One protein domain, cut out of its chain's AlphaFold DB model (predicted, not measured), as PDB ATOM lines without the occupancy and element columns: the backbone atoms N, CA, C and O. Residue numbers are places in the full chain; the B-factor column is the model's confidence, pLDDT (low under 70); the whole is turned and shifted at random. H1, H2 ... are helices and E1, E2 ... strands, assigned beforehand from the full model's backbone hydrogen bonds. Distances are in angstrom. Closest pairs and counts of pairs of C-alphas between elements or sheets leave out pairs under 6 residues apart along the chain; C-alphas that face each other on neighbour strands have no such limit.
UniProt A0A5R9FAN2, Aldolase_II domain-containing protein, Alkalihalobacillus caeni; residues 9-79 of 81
ATOM      1  N   SER A   9     -29.288 -37.996 -45.382       97.44
ATOM      2  CA  SER A   9     -29.068 -39.397 -45.771       97.44
ATOM      3  C   SER A   9     -30.352 -40.163 -46.094       97.44
ATOM      4  O   SER A   9     -30.288 -41.208 -46.734       97.44
ATOM      5  N   GLU A  10     -31.498 -39.676 -45.620       96.81
ATOM      6  CA  GLU A  10     -32.811 -40.302 -45.809       96.81
ATOM      7  C   GLU A  10     -33.661 -39.559 -46.846       96.81
ATOM      8  O   GLU A  10     -34.642 -40.110 -47.340       96.81
ATOM      9  N   MET A  11     -33.261 -38.332 -47.192       97.12
ATOM     10  CA  MET A  11     -33.969 -37.448 -48.110       97.12
ATOM     11  C   MET A  11     -33.859 -37.927 -49.554       97.12
ATOM     12  O   MET A  11     -32.767 -38.208 -50.058       97.12
ATOM     13  N   LYS A  12     -34.995 -37.951 -50.244       97.38
ATOM     14  CA  LYS A  12     -35.107 -38.310 -51.658       97.38
ATOM     15  C   LYS A  12     -35.662 -37.142 -52.475       97.38
ATOM     16  O   LYS A  12     -36.214 -36.197 -51.906       97.38
ATOM     17  N   PRO A  13     -35.532 -37.172 -53.814       96.75
ATOM     18  CA  PRO A  13     -36.114 -36.144 -54.673       96.75
ATOM     19  C   PRO A  13     -37.614 -35.925 -54.439       96.75
ATOM     20  O   PRO A  13     -38.074 -34.789 -54.509       96.75
ATOM     21  N   GLU A  14     -38.360 -36.982 -54.114       97.25
ATOM     22  CA  GLU A  14     -39.809 -36.929 -53.886       97.25
ATOM     23  C   GLU A  14     -40.189 -36.215 -52.578       97.25
ATOM     24  O   GLU A  14     -41.323 -35.767 -52.431       97.25
ATOM     25  N   ASP A  15     -39.247 -36.057 -51.642       97.38
ATOM     26  CA  ASP A  15     -39.465 -35.329 -50.386       97.38
ATOM     27  C   ASP A  15     -39.361 -33.803 -50.560       97.38
ATOM     28  O   ASP A  15     -39.621 -33.034 -49.626       97.38
ATOM     29  N   MET A  16     -38.946 -33.337 -51.739       97.75
ATOM     30  CA  MET A  16     -38.808 -31.917 -52.033       97.75
ATOM     31  C   MET A  16     -40.170 -31.257 -52.226       97.75
ATOM     32  O   MET A  16     -41.072 -31.797 -52.855       97.75
ATOM     33  N   LEU A  17     -40.289 -30.031 -51.726       98.31
ATOM     34  CA  LEU A  17     -41.521 -29.260 -51.811       98.31
ATOM     35  C   LEU A  17     -41.440 -28.199 -52.909       98.31
ATOM     36  O   LEU A  17     -40.414 -27.513 -53.035       98.31
ATOM     37  N   VAL A  18     -42.545 -27.985 -53.618       98.06
ATOM     38  CA  VAL A  18     -42.751 -26.828 -54.500       98.06
ATOM     39  C   VAL A  18     -43.654 -25.835 -53.784       98.06
ATOM     40  O   VAL A  18     -44.684 -26.199 -53.217       98.06
ATOM     41  N   LEU A  19     -43.232 -24.573 -53.771       98.00
ATOM     42  CA  LEU A  19     -43.935 -23.495 -53.094       98.00
ATOM     43  C   LEU A  19     -44.220 -22.367 -54.081       98.00
ATOM     44  O   LEU A  19     -43.452 -22.142 -55.017       98.00
ATOM     45  N   THR A  20     -45.296 -21.634 -53.831       97.25
ATOM     46  CA  THR A  20     -45.541 -20.316 -54.419       97.25
ATOM     47  C   THR A  20     -44.561 -19.272 -53.873       97.25
ATOM     48  O   THR A  20     -43.831 -19.501 -52.903       97.25
ATOM     49  N   ASP A  21     -44.563 -18.083 -54.469       94.19
ATOM     50  CA  ASP A  21     -43.736 -16.953 -54.046       94.19
ATOM     51  C   ASP A  21     -44.135 -16.387 -52.670       94.19
ATOM     52  O   ASP A  21     -43.308 -15.792 -51.976       94.19
ATOM     53  N   ASP A  22     -45.375 -16.573 -52.224       95.25
ATOM     54  CA  ASP A  22     -45.844 -16.271 -50.864       95.25
ATOM     55  C   ASP A  22     -45.621 -17.416 -49.857       95.25
ATOM     56  O   ASP A  22     -45.906 -17.253 -48.673       95.25
ATOM     57  N   GLY A  23     -45.028 -18.535 -50.287       96.19
ATOM     58  CA  GLY A  23     -44.609 -19.631 -49.411       96.19
ATOM     59  C   GLY A  23     -45.679 -20.675 -49.120       96.19
ATOM     60  O   GLY A  23     -45.498 -21.508 -48.230       96.19
ATOM     61  N   LYS A  24     -46.776 -20.681 -49.880       97.50
ATOM     62  CA  LYS A  24     -47.766 -21.755 -49.837       97.50
ATOM     63  C   LYS A  24     -47.216 -22.989 -50.552       97.50
ATOM     64  O   LYS A  24     -46.765 -22.903 -51.690       97.50
ATOM     65  N   VAL A  25     -47.289 -24.149 -49.903       98.00
ATOM     66  CA  VAL A  25     -46.934 -25.437 -50.522       98.00
ATOM     67  C   VAL A  25     -47.979 -25.797 -51.580       98.00
ATOM     68  O   VAL A  25     -49.180 -25.771 -51.302       98.00
ATOM     69  N   ILE A  26     -47.514 -26.114 -52.788       98.06
ATOM     70  CA  ILE A  26     -48.349 -26.574 -53.909       98.06
ATOM     71  C   ILE A  26     -48.036 -28.012 -54.324       98.06
ATOM     72  O   ILE A  26     -48.918 -28.673 -54.862       98.06
ATOM     73  N   GLU A  27     -46.835 -28.514 -54.021       98.19
ATOM     74  CA  GLU A  27     -46.460 -29.924 -54.185       98.19
ATOM     75  C   GLU A  27     -45.563 -30.375 -53.021       98.19
ATOM     76  O   GLU A  27     -44.739 -29.592 -52.534       98.19
ATOM     77  N   GLY A  28     -45.706 -31.638 -52.602       96.56
ATOM     78  CA  GLY A  28     -44.997 -32.248 -51.469       96.56
ATOM     79  C   GLY A  28     -45.856 -32.370 -50.201       96.56
ATOM     80  O   GLY A  28     -46.786 -31.594 -49.990       96.56
ATOM     81  N   GLU A  29     -45.545 -33.353 -49.351       95.12
ATOM     82  CA  GLU A  29     -46.342 -33.683 -48.148       95.12
ATOM     83  C   GLU A  29     -45.705 -33.213 -46.831       95.12
ATOM     84  O   GLU A  29     -46.345 -33.203 -45.778       95.12
ATOM     85  N   HIS A  30     -44.435 -32.816 -46.874       96.88
ATOM     86  CA  HIS A  30     -43.672 -32.469 -45.679       96.88
ATOM     87  C   HIS A  30     -43.903 -31.025 -45.227       96.88
ATOM     88  O   HIS A  30     -44.512 -30.201 -45.906       96.88
ATOM     89  N   THR A  31     -43.357 -30.684 -44.061       97.31
ATOM     90  CA  THR A  31     -43.247 -29.283 -43.635       97.31
ATOM     91  C   THR A  31     -42.011 -28.647 -44.285       97.31
ATOM     92  O   THR A  31     -40.929 -29.235 -44.189       97.31
ATOM     93  N   PRO A  32     -42.108 -27.465 -44.923       97.69
ATOM     94  CA  PRO A  32     -40.955 -26.798 -45.527       97.69
ATOM     95  C   PRO A  32     -39.933 -26.344 -44.473       97.69
ATOM     96  O   PRO A  32     -40.274 -26.135 -43.310       97.69
ATOM     97  N   SER A  33     -38.668 -26.166 -44.879       97.44
ATOM     98  CA  SER A  33     -37.602 -25.668 -43.992       97.44
ATOM     99  C   SER A  33     -37.993 -24.366 -43.284       97.44
ATOM    100  O   SER A  33     -38.603 -23.486 -43.892       97.44
ATOM    101  N   VAL A  34     -37.548 -24.188 -42.039       96.19
ATOM    102  CA  VAL A  34     -37.727 -22.929 -41.289       96.19
ATOM    103  C   VAL A  34     -37.080 -21.724 -41.988       96.19
ATOM    104  O   VAL A  34     -37.551 -20.600 -41.849       96.19
ATOM    105  N   ASP A  35     -36.074 -21.966 -42.835       97.00
ATOM    106  CA  ASP A  35     -35.382 -20.936 -43.623       97.00
ATOM    107  C   ASP A  35     -36.178 -20.452 -44.849       97.00
ATOM    108  O   ASP A  35     -35.730 -19.566 -45.580       97.00
ATOM    109  N   THR A  36     -37.366 -21.013 -45.104       97.81
ATOM    110  CA  THR A  36     -38.168 -20.715 -46.305       97.81
ATOM    111  C   THR A  36     -38.437 -19.224 -46.475       97.81
ATOM    112  O   THR A  36     -38.308 -18.704 -47.583       97.81
ATOM    113  N   ALA A  37     -38.747 -18.513 -45.388       97.06
ATOM    114  CA  ALA A  37     -39.009 -17.077 -45.441       97.06
ATOM    115  C   ALA A  37     -37.794 -16.277 -45.948       97.06
ATOM    116  O   ALA A  37     -37.954 -15.372 -46.766       97.06
ATOM    117  N   ALA A  38     -36.579 -16.646 -45.525       97.31
ATOM    118  CA  ALA A  38     -35.349 -15.996 -45.971       97.31
ATOM    119  C   ALA A  38     -35.078 -16.264 -47.461       97.31
ATOM    120  O   ALA A  38     -34.771 -15.336 -48.209       97.31
ATOM    121  N   HIS A  39     -35.267 -17.508 -47.914       98.00
ATOM    122  CA  HIS A  39     -35.127 -17.859 -49.330       98.00
ATOM    123  C   HIS A  39     -36.101 -17.062 -50.212       98.00
ATOM    124  O   HIS A  39     -35.684 -16.463 -51.201       98.00
ATOM    125  N   LEU A  40     -37.388 -17.014 -49.845       97.75
ATOM    126  CA  LEU A  40     -38.411 -16.282 -50.603       97.75
ATOM    127  C   LEU A  40     -38.145 -14.777 -50.627       97.75
ATOM    128  O   LEU A  40     -38.336 -14.141 -51.662       97.75
ATOM    129  N   TYR A  41     -37.682 -14.205 -49.512       97.75
ATOM    130  CA  TYR A  41     -37.277 -12.803 -49.467       97.75
ATOM    131  C   TYR A  41     -36.169 -12.517 -50.487       97.75
ATOM    132  O   TYR A  41     -36.310 -11.602 -51.298       97.75
ATOM    133  N   ILE A  42     -35.112 -13.335 -50.508       97.81
ATOM    134  CA  ILE A  42     -33.998 -13.174 -51.450       97.81
ATOM    135  C   ILE A  42     -34.487 -13.306 -52.894       97.81
ATOM    136  O   ILE A  42     -34.216 -12.414 -53.692       97.81
ATOM    137  N   TYR A  43     -35.257 -14.346 -53.225       97.56
ATOM    138  CA  TYR A  43     -35.780 -14.525 -54.583       97.56
ATOM    139  C   TYR A  43     -36.647 -13.348 -55.052       97.56
ATOM    140  O   TYR A  43     -36.556 -12.949 -56.211       97.56
ATOM    141  N   LYS A  44     -37.449 -12.748 -54.160       96.56
ATOM    142  CA  LYS A  44     -38.264 -11.562 -54.482       96.56
ATOM    143  C   LYS A  44     -37.425 -10.312 -54.728       96.56
ATOM    144  O   LYS A  44     -37.766  -9.520 -55.599       96.56
ATOM    145  N   GLN A  45     -36.370 -10.111 -53.942       98.06
ATOM    146  CA  GLN A  45     -35.535  -8.909 -54.035       98.06
ATOM    147  C   GLN A  45     -34.442  -9.016 -55.105       98.06
ATOM    148  O   GLN A  45     -33.936  -7.994 -55.559       98.06
ATOM    149  N   ARG A  46     -34.055 -10.237 -55.490       97.38
ATOM    150  CA  ARG A  46     -32.906 -10.527 -56.360       97.38
ATOM    151  C   ARG A  46     -33.296 -11.546 -57.445       97.38
ATOM    152  O   ARG A  46     -32.971 -12.729 -57.312       97.38
ATOM    153  N   PRO A  47     -34.001 -11.119 -58.513       95.94
ATOM    154  CA  PRO A  47     -34.510 -12.015 -59.560       95.94
ATOM    155  C   PRO A  47     -33.427 -12.786 -60.333       95.94
ATOM    156  O   PRO A  47     -33.719 -13.778 -61.002       95.94
ATOM    157  N   GLU A  48     -32.175 -12.333 -60.277       97.81
ATOM    158  CA  GLU A  48     -31.024 -13.013 -60.867       97.81
ATOM    159  C   GLU A  48     -30.592 -14.262 -60.083       97.81
ATOM    160  O   GLU A  48     -29.947 -15.149 -60.646       97.81
ATOM    161  N   ILE A  49     -30.961 -14.371 -58.800       97.38
ATOM    162  CA  ILE A  49     -30.625 -15.517 -57.951       97.38
ATOM    163  C   ILE A  49     -31.579 -16.672 -58.254       97.38
ATOM    164  O   ILE A  49     -32.793 -16.559 -58.117       97.38
ATOM    165  N   ARG A  50     -31.016 -17.827 -58.629       96.06
ATOM    166  CA  ARG A  50     -31.780 -19.034 -59.006       96.06
ATOM    167  C   ARG A  50     -31.561 -20.231 -58.081       96.06
ATOM    168  O   ARG A  50     -32.218 -21.253 -58.233       96.06
ATOM    169  N   GLY A  51     -30.672 -20.105 -57.102       96.62
ATOM    170  CA  GLY A  51     -30.348 -21.158 -56.145       96.62
ATOM    171  C   GLY A  51     -29.772 -20.564 -54.868       96.62
ATOM    172  O   GLY A  51     -29.031 -19.587 -54.920       96.62
ATOM    173  N   ILE A  52     -30.141 -21.141 -53.726       97.44
ATOM    174  CA  ILE A  52     -29.671 -20.726 -52.403       97.44
ATOM    175  C   ILE A  52     -29.337 -21.988 -51.616       97.44
ATOM    176  O   ILE A  52     -30.137 -22.925 -51.568       97.44
ATOM    177  N   VAL A  53     -28.169 -21.988 -50.979       97.19
ATOM    178  CA  VAL A  53     -27.745 -23.025 -50.039       97.19
ATOM    179  C   VAL A  53     -27.473 -22.356 -48.700       97.19
ATOM    180  O   VAL A  53     -26.635 -21.462 -48.611       97.19
ATOM    181  N   HIS A  54     -28.183 -22.795 -47.664       96.88
ATOM    182  CA  HIS A  54     -27.947 -22.387 -46.281       96.88
ATOM    183  C   HIS A  54     -27.118 -23.454 -45.561       96.88
ATOM    184  O   HIS A  54     -27.397 -24.646 -45.696       96.88
ATOM    185  N   THR A  55     -26.095 -23.046 -44.807       96.44
ATOM    186  CA  THR A  55     -25.223 -23.964 -44.057       96.44
ATOM    187  C   THR A  55     -24.862 -23.391 -42.695       96.44
ATOM    188  O   THR A  55     -24.771 -22.178 -42.525       96.44
ATOM    189  N   HIS A  56     -24.571 -24.276 -41.744       96.50
ATOM    190  CA  HIS A  56     -23.915 -23.931 -40.481       96.50
ATOM    191  C   HIS A  56     -22.459 -24.408 -40.525       96.50
ATOM    192  O   HIS A  56     -22.045 -25.275 -39.758       96.50
ATOM    193  N   SER A  57     -21.699 -23.935 -41.515       97.50
ATOM    194  CA  SER A  57     -20.297 -24.326 -41.662       97.50
ATOM    195  C   SER A  57     -19.442 -23.692 -40.561       97.50
ATOM    196  O   SER A  57     -19.488 -22.484 -40.345       97.50
ATOM    197  N   ASN A  58     -18.626 -24.508 -39.882       97.88
ATOM    198  CA  ASN A  58     -17.912 -24.119 -38.657       97.88
ATOM    199  C   ASN A  58     -17.190 -22.764 -38.757       97.88
ATOM    200  O   ASN A  58     -17.342 -21.910 -37.883       97.88
ATOM    201  N   TYR A  59     -16.413 -22.553 -39.824       95.62
ATOM    202  CA  TYR A  59     -15.606 -21.342 -39.974       95.62
ATOM    203  C   TYR A  59     -16.458 -20.106 -40.276       95.62
ATOM    204  O   TYR A  59     -16.337 -19.112 -39.568       95.62
ATOM    205  N   ALA A  60     -17.370 -20.172 -41.251       95.62
ATOM    206  CA  ALA A  60     -18.238 -19.040 -41.579       95.62
ATOM    207  C   ALA A  60     -19.147 -18.664 -40.395       95.62
ATOM    208  O   ALA A  60     -19.289 -17.486 -40.069       95.62
ATOM    209  N   THR A  61     -19.695 -19.660 -39.689       97.81
ATOM    210  CA  THR A  61     -20.496 -19.439 -38.479       97.81
ATOM    211  C   THR A  61     -19.683 -18.786 -37.357       97.81
ATOM    212  O   THR A  61     -20.221 -17.936 -36.655       97.81
ATOM    213  N   SER A  62     -18.394 -19.111 -37.207       97.81
ATOM    214  CA  SER A  62     -17.535 -18.467 -36.198       97.81
ATOM    215  C   SER A  62     -17.349 -16.970 -36.470       97.81
ATOM    216  O   SER A  62     -17.506 -16.164 -35.557       97.81
ATOM    217  N   PHE A  63     -17.087 -16.585 -37.725       97.25
ATOM    218  CA  PHE A  63     -16.988 -15.172 -38.122       97.25
ATOM    219  C   PHE A  63     -18.307 -14.429 -37.879       97.25
ATOM    220  O   PHE A  63     -18.314 -13.366 -37.259       97.25
ATOM    221  N   ALA A  64     -19.431 -15.031 -38.284       97.25
ATOM    222  CA  ALA A  64     -20.757 -14.455 -38.078       97.25
ATOM    223  C   ALA A  64     -21.091 -14.265 -36.587       97.25
ATOM    224  O   ALA A  64     -21.589 -13.210 -36.202       97.25
ATOM    225  N   ALA A  65     -20.775 -15.247 -35.736       98.06
ATOM    226  CA  ALA A  65     -21.013 -15.172 -34.294       98.06
ATOM    227  C   ALA A  65     -20.174 -14.083 -33.604       98.06
ATOM    228  O   ALA A  65     -20.621 -13.496 -32.621       98.06
ATOM    229  N   LEU A  66     -18.977 -13.793 -34.127       98.12
ATOM    230  CA  LEU A  66     -18.118 -12.703 -33.657       98.12
ATOM    231  C   LEU A  66     -18.492 -11.337 -34.261       98.12
ATOM    232  O   LEU A  66     -17.897 -10.331 -33.881       98.12
ATOM    233  N   GLY A  67     -19.444 -11.286 -35.200       97.62
ATOM    234  CA  GLY A  67     -19.778 -10.067 -35.942       97.62
ATOM    235  C   GLY A  67     -18.629  -9.568 -36.823       97.62
ATOM    236  O   GLY A  67     -18.503  -8.366 -37.044       97.62
ATOM    237  N   GLN A  68     -17.766 -10.477 -37.283       97.00
ATOM    238  CA  GLN A  68     -16.591 -10.160 -38.091       97.00
ATOM    239  C   GLN A  68     -16.851 -10.428 -39.573       97.00
ATOM    240  O   GLN A  68     -17.441 -11.442 -39.949       97.00
ATOM    241  N   GLU A  69     -16.367  -9.524 -40.419       94.62
ATOM    242  CA  GLU A  69     -16.349  -9.718 -41.868       94.62
ATOM    243  C   GLU A  69     -15.293 -10.749 -42.288       94.62
ATOM    244  O   GLU A  69     -14.308 -10.984 -41.585       94.62
ATOM    245  N   ILE A  70     -15.491 -11.359 -43.459       93.19
ATOM    246  CA  ILE A  70     -14.486 -12.233 -44.069       93.19
ATOM    247  C   ILE A  70     -13.472 -11.338 -44.799       93.19
ATOM    248  O   ILE A  70     -13.858 -10.667 -45.757       93.19
ATOM    249  N   PRO A  71     -12.189 -11.315 -44.397       92.06
ATOM    250  CA  PRO A  71     -11.202 -10.464 -45.047       92.06
ATOM    251  C   PRO A  71     -10.808 -11.011 -46.436       92.06
ATOM    252  O   PRO A  71     -10.750 -12.232 -46.623       92.06
ATOM    253  N   PRO A  72     -10.458 -10.144 -47.406       92.19
ATOM    254  CA  PRO A  72     -10.089 -10.528 -48.775       92.19
ATOM    255  C   PRO A  72      -8.637 -11.039 -48.862       92.19
ATOM    256  O   PRO A  72      -7.789 -10.474 -49.550       92.19
ATOM    257  N   ILE A  73      -8.322 -12.097 -48.110       92.75
ATOM    258  CA  ILE A  73      -6.957 -12.647 -47.979       92.75
ATOM    259  C   ILE A  73      -6.676 -13.823 -48.919       92.75
ATOM    260  O   ILE A  73      -5.533 -14.259 -49.037       92.75
ATOM    261  N   VAL A  74      -7.709 -14.345 -49.582       90.94
ATOM    262  CA  VAL A  74      -7.594 -15.397 -50.593       90.94
ATOM    263  C   VAL A  74      -8.249 -14.931 -51.884       90.94
ATOM    264  O   VAL A  74      -9.299 -14.292 -51.857       90.94
ATOM    265  N   THR A  75      -7.649 -15.296 -53.015       89.44
ATOM    266  CA  THR A  75      -8.108 -14.919 -54.359       89.44
ATOM    267  C   THR A  75      -9.593 -15.216 -54.580       89.44
ATOM    268  O   THR A  75     -10.317 -14.377 -55.090       89.44
ATOM    269  N   SER A  76     -10.098 -16.343 -54.074       87.12
ATOM    270  CA  SER A  76     -11.512 -16.719 -54.199       87.12
ATOM    271  C   SER A  76     -12.509 -15.791 -53.489       87.12
ATOM    272  O   SER A  76     -13.695 -15.859 -53.783       87.12
ATOM    273  N   VAL A  77     -12.065 -14.987 -52.517       85.31
ATOM    274  CA  VAL A  77     -12.898 -13.982 -51.826       85.31
ATOM    275  C   VAL A  77     -12.745 -12.600 -52.478       85.31
ATOM    276  O   VAL A  77     -13.616 -11.752 -52.324       85.31
ATOM    277  N   SER A  78     -11.651 -12.378 -53.210       84.81
ATOM    278  CA  SER A  78     -11.310 -11.093 -53.830       84.81
ATOM    279  C   SER A  78     -11.708 -10.996 -55.305       84.81
ATOM    280  O   SER A  78     -11.859  -9.889 -55.822       84.81
ATOM    281  N   ASP A  79     -11.868 -12.129 -55.985       80.06
ATOM    282  CA  ASP A  79     -12.176 -12.176 -57.411       80.06
ATOM    283  C   ASP A  79     -13.679 -11.998 -57.670       80.06
ATOM    284  O   ASP A  79     -14.518 -12.740 -57.157       80.06
TER     285      ASP A  79
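What this domain is: This is residues 9 to 79 of the 81 residues of the protein "Aldolase_II domain-containing protein" of Alkalihalobacillus caeni (UniProt A0A5R9FAN2). This is a loose chain with little regular structure: helix H1 and a looped stretch with the short strand E1 lie toward one end of the longest axis, and a long link leads to H2 and H3 toward the other. The 71 printed residues hold E1, H1, H2 and H3 in that order, mostly helix, with 25 residues in named elements. The radius of gyration of the C-alphas is 16.0 A; the spans are 44 by 31 by 22 A.

How they stand to each other: H1, residues 36 to 45, touches no helix. It is apart from E1, residues 25 to 27, from H2, residues 58 to 65, and from H3, residues 75 to 78. E1 pairs with no named strand, but residues 18 to 19 pair with it, antiparallel. In H1 and H2 every O i to N i+4 pair is within hydrogen-bond range; H3 is too short for one.

Where its parts are: H1 runs 14.4 A from C-alpha 36 at (-38.168, -20.715, -46.305); H2 spans 10.4 A. H3 ends at C-alpha 78, (-11.310, -11.093, -53.830).

The domain as a whole: The printed part has no cut. The link H1 to H2 is long. Residues 61 to 67 and 71 to 79 stand free. No printed residue is under 70.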